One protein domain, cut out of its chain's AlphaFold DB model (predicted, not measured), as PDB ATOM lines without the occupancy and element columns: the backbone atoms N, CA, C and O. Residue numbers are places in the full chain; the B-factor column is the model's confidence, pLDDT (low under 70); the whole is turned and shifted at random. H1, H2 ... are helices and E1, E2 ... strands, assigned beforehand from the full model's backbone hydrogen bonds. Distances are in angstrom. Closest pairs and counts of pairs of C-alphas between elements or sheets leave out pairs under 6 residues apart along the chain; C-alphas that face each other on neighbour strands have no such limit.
ATOM      1  N   PHE A   6     195.524 211.433 266.506       95.12
ATOM      2  CA  PHE A   6     194.283 210.685 266.714       95.12
ATOM      3  C   PHE A   6     193.056 211.602 266.657       95.12
ATOM      4  O   PHE A   6     192.088 211.281 265.975       95.12
ATOM      5  N   ALA A   7     193.104 212.753 267.334       95.69
ATOM      6  CA  ALA A   7     191.986 213.693 267.369       95.69
ATOM      7  C   ALA A   7     191.689 214.275 265.979       95.69
ATOM      8  O   ALA A   7     190.528 214.350 265.581       95.69
ATOM      9  N   VAL A   8     192.738 214.633 265.231       96.56
ATOM     10  CA  VAL A   8     192.630 215.187 263.874       96.56
ATOM     11  C   VAL A   8     192.065 214.149 262.897       96.56
ATOM     12  O   VAL A   8     191.062 214.396 262.228       96.56
ATOM     13  N   CYS A   9     192.633 212.943 262.873       97.50
ATOM     14  CA  CYS A   9     192.198 211.877 261.974       97.50
ATOM     15  C   CYS A   9     190.800 211.345 262.321       97.50
ATOM     16  O   CYS A   9     190.001 211.105 261.420       97.50
ATOM     17  N   ALA A  10     190.454 211.204 263.605       96.81
ATOM     18  CA  ALA A  10     189.127 210.741 264.022       96.81
ATOM     19  C   ALA A  10     188.005 211.746 263.705       96.81
ATOM     20  O   ALA A  10     186.837 211.359 263.638       96.81
ATOM     21  N   ALA A  11     188.335 213.024 263.491       97.75
ATOM     22  CA  ALA A  11     187.387 214.034 263.027       97.75
ATOM     23  C   ALA A  11     187.152 213.987 261.503       97.75
ATOM     24  O   ALA A  11     186.130 214.483 261.031       97.75
ATOM     25  N   SER A  12     188.056 213.374 260.732       98.31
ATOM     26  CA  SER A  12     187.953 213.285 259.274       98.31
ATOM     27  C   SER A  12     186.956 212.209 258.839       98.31
ATOM     28  O   SER A  12     187.108 211.028 259.158       98.31
ATOM     29  N   GLN A  13     185.949 212.602 258.052       98.12
ATOM     30  CA  GLN A  13     184.990 211.656 257.474       98.12
ATOM     31  C   GLN A  13     185.688 210.640 256.559       98.12
ATOM     32  O   GLN A  13     185.441 209.447 256.687       98.12
ATOM     33  N   ALA A  14     186.625 211.094 255.719       98.19
ATOM     34  CA  ALA A  14     187.361 210.224 254.799       98.19
ATOM     35  C   ALA A  14     188.181 209.153 255.536       98.19
ATOM     36  O   ALA A  14     188.262 208.010 255.090       98.19
ATOM     37  N   VAL A  15     188.758 209.496 256.693       98.38
ATOM     38  CA  VAL A  15     189.457 208.518 257.539       98.38
ATOM     39  C   VAL A  15     188.466 207.526 258.142       98.38
ATOM     40  O   VAL A  15     188.716 206.323 258.120       98.38
ATOM     41  N   ARG A  16     187.328 208.003 258.658       98.12
ATOM     42  CA  ARG A  16     186.295 207.151 259.271       98.12
ATOM     43  C   ARG A  16     185.647 206.184 258.284       98.12
ATOM     44  O   ARG A  16     185.295 205.076 258.681       98.12
ATOM     45  N   ASP A  17     185.506 206.583 257.025       98.12
ATOM     46  CA  ASP A  17     184.959 205.729 255.968       98.12
ATOM     47  C   ASP A  17     185.850 204.501 255.717       98.12
ATOM     48  O   ASP A  17     185.343 203.424 255.411       98.12
ATOM     49  N   LEU A  18     187.166 204.636 255.913       98.06
ATOM     50  CA  LEU A  18     188.137 203.560 255.692       98.06
ATOM     51  C   LEU A  18     188.481 202.791 256.978       98.06
ATOM     52  O   LEU A  18     188.529 201.563 256.986       98.06
ATOM     53  N   LEU A  19     188.706 203.501 258.086       96.81
ATOM     54  CA  LEU A  19     189.161 202.934 259.363       96.81
ATOM     55  C   LEU A  19     188.028 202.665 260.359       96.81
ATOM     56  O   LEU A  19     188.284 202.226 261.481       96.81
ATOM     57  N   GLY A  20     186.777 202.894 259.961       95.94
ATOM     58  CA  GLY A  20     185.615 202.782 260.833       95.94
ATOM     59  C   GLY A  20     185.442 203.987 261.758       95.94
ATOM     60  O   GLY A  20     186.261 204.901 261.811       95.94
ATOM     61  N   SER A  21     184.332 203.994 262.495       94.19
ATOM     62  CA  SER A  21     183.961 205.099 263.391       94.19
ATOM     63  C   SER A  21     183.710 204.680 264.839       94.19
ATOM     64  O   SER A  21     183.537 205.536 265.705       94.19
ATOM     65  N   THR A  22     183.684 203.377 265.137       89.88
ATOM     66  CA  THR A  22     183.466 202.851 266.494       89.88
ATOM     67  C   THR A  22     184.120 201.465 266.638       89.88
ATOM     68  O   THR A  22     183.435 200.457 266.478       89.88
ATOM     69  N   PRO A  23     185.438 201.383 266.914       91.19
ATOM     70  CA  PRO A  23     186.401 202.484 267.005       91.19
ATOM     71  C   PRO A  23     186.903 202.952 265.627       91.19
ATOM     72  O   PRO A  23     186.705 202.277 264.616       91.19
ATOM     73  N   VAL A  24     187.577 204.108 265.595       95.69
ATOM     74  CA  VAL A  24     188.491 204.454 264.493       95.69
ATOM     75  C   VAL A  24     189.750 203.614 264.688       95.69
ATOM     76  O   VAL A  24     190.419 203.757 265.712       95.69
ATOM     77  N   ARG A  25     190.065 202.729 263.737       95.44
ATOM     78  CA  ARG A  25     191.195 201.783 263.809       95.44
ATOM     79  C   ARG A  25     192.554 202.452 263.536       95.44
ATOM     80  O   ARG A  25     193.291 202.046 262.641       95.44
ATOM     81  N   LEU A  26     192.853 203.506 264.294       95.25
ATOM     82  CA  LEU A  26     194.122 204.234 264.320       95.25
ATOM     83  C   LEU A  26     194.676 204.190 265.747       95.25
ATOM     84  O   LEU A  26     194.122 204.821 266.648       95.25
ATOM     85  N   TYR A  27     195.768 203.463 265.950       93.88
ATOM     86  CA  TYR A  27     196.295 203.156 267.282       93.88
ATOM     87  C   TYR A  27     197.692 203.757 267.485       93.88
ATOM     88  O   TYR A  27     198.445 203.885 266.523       93.88
ATOM     89  N   PRO A  28     198.089 204.131 268.711       92.31
ATOM     90  CA  PRO A  28     199.498 204.395 268.982       92.31
ATOM     91  C   PRO A  28     200.332 203.115 268.792       92.31
ATOM     92  O   PRO A  28     199.814 201.996 268.840       92.31
ATOM     93  N   PHE A  29     201.631 203.282 268.552       82.94
ATOM     94  CA  PHE A  29     202.579 202.185 268.369       82.94
ATOM     95  C   PHE A  29     202.456 201.108 269.455       82.94
ATOM     96  O   PHE A  29     202.318 201.406 270.641       82.94
ATOM     97  N   GLY A  30     202.517 199.841 269.037       72.06
ATOM     98  CA  GLY A  30     202.504 198.692 269.945       72.06
ATOM     99  C   GLY A  30     201.199 198.467 270.717       72.06
ATOM    100  O   GLY A  30     201.211 197.657 271.631       72.06
ATOM    101  N   MET A  31     200.102 199.159 270.376       73.06
ATOM    102  CA  MET A  31     198.825 199.107 271.113       73.06
ATOM    103  C   MET A  31     197.669 198.490 270.306       73.06
ATOM    104  O   MET A  31     196.505 198.840 270.509       73.06
ATOM    105  N   GLN A  32     197.962 197.582 269.370       66.25
ATOM    106  CA  GLN A  32     196.931 196.779 268.705       66.25
ATOM    107  C   GLN A  32     196.871 195.405 269.395       66.25
ATOM    108  O   GLN A  32     197.497 194.455 268.949       66.25
ATOM    109  N   ASP A  33     196.149 195.337 270.517       58.84
ATOM    110  CA  ASP A  33     196.067 194.148 271.394       58.84
ATOM    111  C   ASP A  33     194.803 193.281 271.158       58.84
ATOM    112  O   ASP A  33     194.520 192.371 271.935       58.84
ATOM    113  N   ASP A  34     194.019 193.555 270.108       66.50
ATOM    114  CA  ASP A  34     192.712 192.914 269.854       66.50
ATOM    115  C   ASP A  34     192.687 192.115 268.531       66.50
ATOM    116  O   ASP A  34     193.672 192.057 267.792       66.50
ATOM    117  N   ASN A  35     191.543 191.514 268.194       81.19
ATOM    118  CA  ASN A  35     191.296 190.896 266.892       81.19
ATOM    119  C   ASN A  35     191.621 191.871 265.749       81.19
ATOM    120  O   ASN A  35     191.058 192.964 265.651       81.19
ATOM    121  N   ILE A  36     192.518 191.447 264.861       83.19
ATOM    122  CA  ILE A  36     192.959 192.245 263.719       83.19
ATOM    123  C   ILE A  36     191.803 192.397 262.723       83.19
ATOM    124  O   ILE A  36     191.325 191.416 262.155       83.19
ATOM    125  N   VAL A  37     191.377 193.643 262.495       91.00
ATOM    126  CA  VAL A  37     190.408 194.016 261.457       91.00
ATOM    127  C   VAL A  37     191.084 194.977 260.489       91.00
ATOM    128  O   VAL A  37     191.403 196.111 260.850       91.00
ATOM    129  N   TYR A  38     191.291 194.523 259.257       94.00
ATOM    130  CA  TYR A  38     191.840 195.346 258.188       94.00
ATOM    131  C   TYR A  38     190.762 196.239 257.531       94.00
ATOM    132  O   TYR A  38     189.589 195.865 257.495       94.00
ATOM    133  N   PRO A  39     191.140 197.419 257.004       95.62
ATOM    134  CA  PRO A  39     192.429 198.069 257.214       95.62
ATOM    135  C   PRO A  39     192.502 198.754 258.593       95.62
ATOM    136  O   PRO A  39     191.483 199.190 259.145       95.62
ATOM    137  N   TYR A  40     193.718 198.867 259.127       95.75
ATOM    138  CA  TYR A  40     194.040 199.646 260.327       95.75
ATOM    139  C   TYR A  40     195.385 200.365 260.169       95.75
ATOM    140  O   TYR A  40     196.179 200.041 259.285       95.75
ATOM    141  N   ALA A  41     195.645 201.345 261.028       95.88
ATOM    142  CA  ALA A  41     196.909 202.070 261.049       95.88
ATOM    143  C   ALA A  41     197.458 202.205 262.471       95.88
ATOM    144  O   ALA A  41     196.700 202.265 263.444       95.88
ATOM    145  N   VAL A  42     198.780 202.291 262.585       95.38
ATOM    146  CA  VAL A  42     199.477 202.650 263.822       95.38
ATOM    147  C   VAL A  42     200.322 203.898 263.612       95.38
ATOM    148  O   VAL A  42     200.739 204.192 262.493       95.38
ATOM    149  N   TRP A  43     200.578 204.646 264.682       95.00
ATOM    150  CA  TRP A  43     201.382 205.863 264.612       95.00
ATOM    151  C   TRP A  43     202.335 206.018 265.796       95.00
ATOM    152  O   TRP A  43     202.069 205.559 266.909       95.00
ATOM    153  N   GLN A  44     203.438 206.724 265.560       94.12
ATOM    154  CA  GLN A  44     204.377 207.162 266.590       94.12
ATOM    155  C   GLN A  44     204.965 208.534 266.264       94.12
ATOM    156  O   GLN A  44     205.211 208.868 265.103       94.12
ATOM    157  N   ASN A  45     205.230 209.317 267.309       93.19
ATOM    158  CA  ASN A  45     206.088 210.492 267.218       93.19
ATOM    159  C   ASN A  45     207.545 210.037 267.147       93.19
ATOM    160  O   ASN A  45     208.038 209.433 268.097       93.19
ATOM    161  N   VAL A  46     208.216 210.348 266.037       93.75
ATOM    162  CA  VAL A  46     209.637 210.017 265.842       93.75
ATOM    163  C   VAL A  46     210.555 211.191 266.166       93.75
ATOM    164  O   VAL A  46     211.678 210.974 266.606       93.75
ATOM    165  N   ASP A  47     210.068 212.423 266.001       92.25
ATOM    166  CA  ASP A  47     210.765 213.643 266.413       92.25
ATOM    167  C   ASP A  47     209.754 214.778 266.667       92.25
ATOM    168  O   ASP A  47     208.565 214.679 266.332       92.25
ATOM    169  N   GLY A  48     210.223 215.866 267.265       91.25
ATOM    170  CA  GLY A  48     209.479 217.108 267.377       91.25
ATOM    171  C   GLY A  48     210.219 218.163 268.184       91.25
ATOM    172  O   GLY A  48     210.886 217.862 269.176       91.25
ATOM    173  N   PHE A  49     210.059 219.415 267.774       92.69
ATOM    174  CA  PHE A  49     210.681 220.570 268.408       92.69
ATOM    175  C   PHE A  49     209.738 221.773 268.351       92.69
ATOM    176  O   PHE A  49     209.006 221.923 267.371       92.69
ATOM    177  N   PRO A  50     209.746 222.645 269.366       91.81
ATOM    178  CA  PRO A  50     209.013 223.898 269.295       91.81
ATOM    179  C   PRO A  50     209.671 224.849 268.286       91.81
ATOM    180  O   PRO A  50     210.887 224.793 268.072       91.81
ATOM    181  N   GLU A  51     208.898 225.750 267.682       92.31
ATOM    182  CA  GLU A  51     209.470 226.786 266.814       92.31
ATOM    183  C   GLU A  51     210.428 227.713 267.583       92.31
ATOM    184  O   GLU A  51     210.277 227.954 268.779       92.31
ATOM    185  N   ASN A  52     211.448 228.254 266.911       92.31
ATOM    186  CA  ASN A  52     212.452 229.087 267.575       92.31
ATOM    187  C   ASN A  52     212.057 230.572 267.569       92.31
ATOM    188  O   ASN A  52     212.238 231.256 266.559       92.31
ATOM    189  N   SER A  64     207.476 215.283 263.676       93.94
ATOM    190  CA  SER A  64     207.686 214.228 262.690       93.94
ATOM    191  C   SER A  64     206.970 212.968 263.157       93.94
ATOM    192  O   SER A  64     207.158 212.500 264.287       93.94
ATOM    193  N   LEU A  65     206.118 212.436 262.285       94.50
ATOM    194  CA  LEU A  65     205.278 211.274 262.550       94.50
ATOM    195  C   LEU A  65     205.648 210.143 261.602       94.50
ATOM    196  O   LEU A  65     205.799 210.361 260.402       94.50
ATOM    197  N   GLN A  66     205.736 208.932 262.145       95.31
ATOM    198  CA  GLN A  66     205.680 207.713 261.352       95.31
ATOM    199  C   GLN A  66     204.282 207.121 261.493       95.31
ATOM    200  O   GLN A  66     203.772 206.980 262.608       95.31
ATOM    201  N   VAL A  67     203.675 206.796 260.356       95.88
ATOM    202  CA  VAL A  67     202.351 206.183 260.269       95.88
ATOM    203  C   VAL A  67     202.475 204.939 259.404       95.88
ATOM    204  O   VAL A  67     202.821 205.041 258.228       95.88
ATOM    205  N   ASP A  68     202.180 203.785 259.990       95.94
ATOM    206  CA  ASP A  68     202.227 202.494 259.311       95.94
ATOM    207  C   ASP A  68     200.800 201.985 259.113       95.94
ATOM    208  O   ASP A  68     199.994 201.961 260.046       95.94
ATOM    209  N   VAL A  69     200.471 201.602 257.880       96.75
ATOM    210  CA  VAL A  69     199.124 201.188 257.478       96.75
ATOM    211  C   VAL A  69     199.146 199.726 257.056       96.75
ATOM    212  O   VAL A  69     200.000 199.313 256.273       96.75
ATOM    213  N   TYR A  70     198.168 198.965 257.536       95.25
ATOM    214  CA  TYR A  70     198.013 197.545 257.256       95.25
ATOM    215  C   TYR A  70     196.634 197.276 256.649       95.25
ATOM    216  O   TYR A  70     195.620 197.784 257.131       95.25
ATOM    217  N   GLY A  71     196.592 196.464 255.595       95.44
ATOM    218  CA  GLY A  71     195.378 196.115 254.858       95.44
ATOM    219  C   GLY A  71     195.563 194.837 254.040       95.44
ATOM    220  O   GLY A  71     196.688 194.361 253.896       95.44
ATOM    221  N   ASP A  72     194.465 194.300 253.502       95.81
ATOM    222  CA  ASP A  72     194.481 193.077 252.684       95.81
ATOM    223  C   ASP A  72     195.049 193.317 251.277       95.81
ATOM    224  O   ASP A  72     195.610 192.408 250.660       95.81
ATOM    225  N   THR A  73     194.921 194.545 250.763       97.75
ATOM    226  CA  THR A  73     195.426 194.943 249.446       97.75
ATOM    227  C   THR A  73     196.261 196.219 249.513       97.75
ATOM    228  O   THR A  73     196.097 197.061 250.399       97.75
ATOM    229  N   ASP A  74     197.147 196.393 248.533       97.69
ATOM    230  CA  ASP A  74     197.914 197.629 248.345       97.69
ATOM    231  C   ASP A  74     197.004 198.848 248.135       97.69
ATOM    232  O   ASP A  74     197.282 199.938 248.633       97.69
ATOM    233  N   THR A  75     195.883 198.651 247.445       98.12
ATOM    234  CA  THR A  75     194.884 199.679 247.164       98.12
ATOM    235  C   THR A  75     194.255 200.204 248.454       98.12
ATOM    236  O   THR A  75     194.164 201.422 248.624       98.12
ATOM    237  N   ASP A  76     193.904 199.318 249.392       96.50
ATOM    238  CA  ASP A  76     193.353 199.707 250.697       96.50
ATOM    239  C   ASP A  76     194.378 200.494 251.518       96.50
ATOM    240  O   ASP A  76     194.080 201.568 252.050       96.50
ATOM    241  N   VAL A  77     195.613 199.985 251.573       98.06
ATOM    242  CA  VAL A  77     196.721 200.612 252.307       98.06
ATOM    243  C   VAL A  77     197.006 202.013 251.763       98.06
ATOM    244  O   VAL A  77     197.110 202.971 252.531       98.06
ATOM    245  N   ILE A  78     197.083 202.167 250.440       98.38
ATOM    246  CA  ILE A  78     197.343 203.456 249.789       98.38
ATOM    247  C   ILE A  78     196.179 204.429 250.013       98.38
ATOM    248  O   ILE A  78     196.423 205.618 250.237       98.38
ATOM    249  N   ALA A  79     194.929 203.957 249.967       98.50
ATOM    250  CA  ALA A  79     193.758 204.795 250.221       98.50
ATOM    251  C   ALA A  79     193.766 205.349 251.653       98.50
ATOM    252  O   ALA A  79     193.606 206.556 251.847       98.50
ATOM    253  N   VAL A  80     194.035 204.495 252.645       98.44
ATOM    254  CA  VAL A  80     194.136 204.902 254.052       98.44
ATOM    255  C   VAL A  80     195.308 205.854 254.275       98.44
ATOM    256  O   VAL A  80     195.123 206.901 254.892       98.44
ATOM    257  N   ALA A  81     196.497 205.550 253.745       98.12
ATOM    258  CA  ALA A  81     197.669 206.415 253.894       98.12
ATOM    259  C   ALA A  81     197.421 207.825 253.329       98.12
ATOM    260  O   ALA A  81     197.810 208.818 253.943       98.12
ATOM    261  N   ARG A  82     196.724 207.927 252.187       98.44
ATOM    262  CA  ARG A  82     196.312 209.216 251.614       98.44
ATOM    263  C   ARG A  82     195.303 209.937 252.501       98.44
ATOM    264  O   ARG A  82     195.512 211.108 252.787       98.44
ATOM    265  N   ALA A  83     194.266 209.245 252.971       98.50
ATOM    266  CA  ALA A  83     193.250 209.845 253.835       98.50
ATOM    267  C   ALA A  83     193.833 210.361 255.163       98.50
ATOM    268  O   ALA A  83     193.433 211.423 255.630       98.50
ATOM    269  N   LEU A  84     194.789 209.634 255.754       98.06
ATOM    270  CA  LEU A  84     195.495 210.059 256.966       98.06
ATOM    271  C   LEU A  84     196.395 211.267 256.694       98.06
ATOM    272  O   LEU A  84     196.333 212.239 257.436       98.06
ATOM    273  N   ARG A  85     197.188 211.235 255.615       97.19
ATOM    274  CA  ARG A  85     198.035 212.368 255.215       97.19
ATOM    275  C   ARG A  85     197.216 213.629 254.959       97.19
ATOM    276  O   ARG A  85     197.631 214.693 255.376       97.19
ATOM    277  N   ASP A  86     196.086 213.516 254.267       97.81
ATOM    278  CA  ASP A  86     195.264 214.676 253.906       97.81
ATOM    279  C   ASP A  86     194.500 215.254 255.115       97.81
ATOM    280  O   ASP A  86     194.000 216.376 255.046       97.81
ATOM    281  N   ALA A  87     194.392 214.499 256.215       97.12
ATOM    282  CA  ALA A  87     193.793 214.972 257.459       97.12
ATOM    283  C   ALA A  87     194.776 215.747 258.355       97.12
ATOM    284  O   ALA A  87     194.315 216.589 259.122       97.12
ATOM    285  N   ILE A  88     196.080 215.445 258.287       92.94
ATOM    286  CA  ILE A  88     197.155 215.984 259.149       92.94
ATOM    287  C   ILE A  88     197.752 217.251 258.535       92.94
ATOM    288  O   ILE A  88     197.930 218.223 259.301       92.94
TER     289      ILE A  88
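AT A GLANCE: This is residues 6 to 52 and 64 to 88 of the 88 residues of the protein "DUF3168 domain-containing protein" of Escherichia coli (UniProt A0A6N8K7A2). A small sheet of three strands has the long helix H3 packed over one face, and the short helices H1 and H2 are gathered by H3, only grazing the sheet. The long strand E2 bends at residue 47, and residues 49 to 52 run on past E3 as an arm at one end of the length. The printed part has 72 residues with three named helices and three named strands, along the chain H1, H2, E1, E2, E3, H3. The sheet's order is E1, E2, E3, mixed, and the class is mixed, helices and strands. The whole is compact, with a radius of gyration of the C-alphas of 12.4 A, yet elongated in outline, with spans of 42 by 25 by 24 A.

IN THESE COORDINATES: Find C-alpha 6 at (194.283, 210.685, 266.714), where H1 begins; it is residues 6 to 11. H2 follows as residues 13 to 19. Next come E1, residues 26 to 28, and E2, residues 40 to 50, which is 29.9 A long. After the cut, E3 is residues 64 to 70, 20.0 A long. H3, residues 74 to 87, is also 20.0 A long and ends at C-alpha 87, (193.793, 214.972, 257.459).

HOW THE PARTS SIT: Look first at E2, the inner strand. E1 is parallel to it, with directions 51 degrees apart; N 27 and O 41 are 2.9 A apart, within hydrogen-bond range. E3 is antiparallel to E2 at 174 degrees, with N 42 and O 68 at 2.8 A. H3 on one face of the sheet gives two layers, a helix layer and a sheet layer, and its height over the sheet is 8.9 A. H3 lies over E3, and only just not over E2, on which 2 of its C-alphas fall; it runs only just slantwise to the strands, at 30.2 degrees to E3 on the local plane. The closest C-alphas of E3 and H3, Val 69 and Val 77, are 5.7 A apart. H2 touches H3, closest at the C-alphas of Val 15 and Ala 83, 5.5 A, only just at a steep tilt of 37 degrees, opposite ways. H1 only just touches H3, with 3 pairs of C-alphas within 8 A, through residues 84 to 87 of H3 alone; the C-alphas of Cys 9 and Ala 87 are closest, 5.7 A, and the lines are about perpendicular at 88 degrees. In H1 and H3 every O i to N i+4 pair is within hydrogen-bond range; in H2, 2 of 3 are.

THE WHOLE: The farthest C-alphas, those of Asn 35 and Asn 52, are 43.7 A apart. Residues 53 to 63 are not printed, and C-alphas 52 and 64 stand 16.4 A apart across this cut. Of the links printed whole, E1 to E2 is long, with 11 residues. The mean pLDDT of the printed part is 93.2; residues 32 to 34 are under 70.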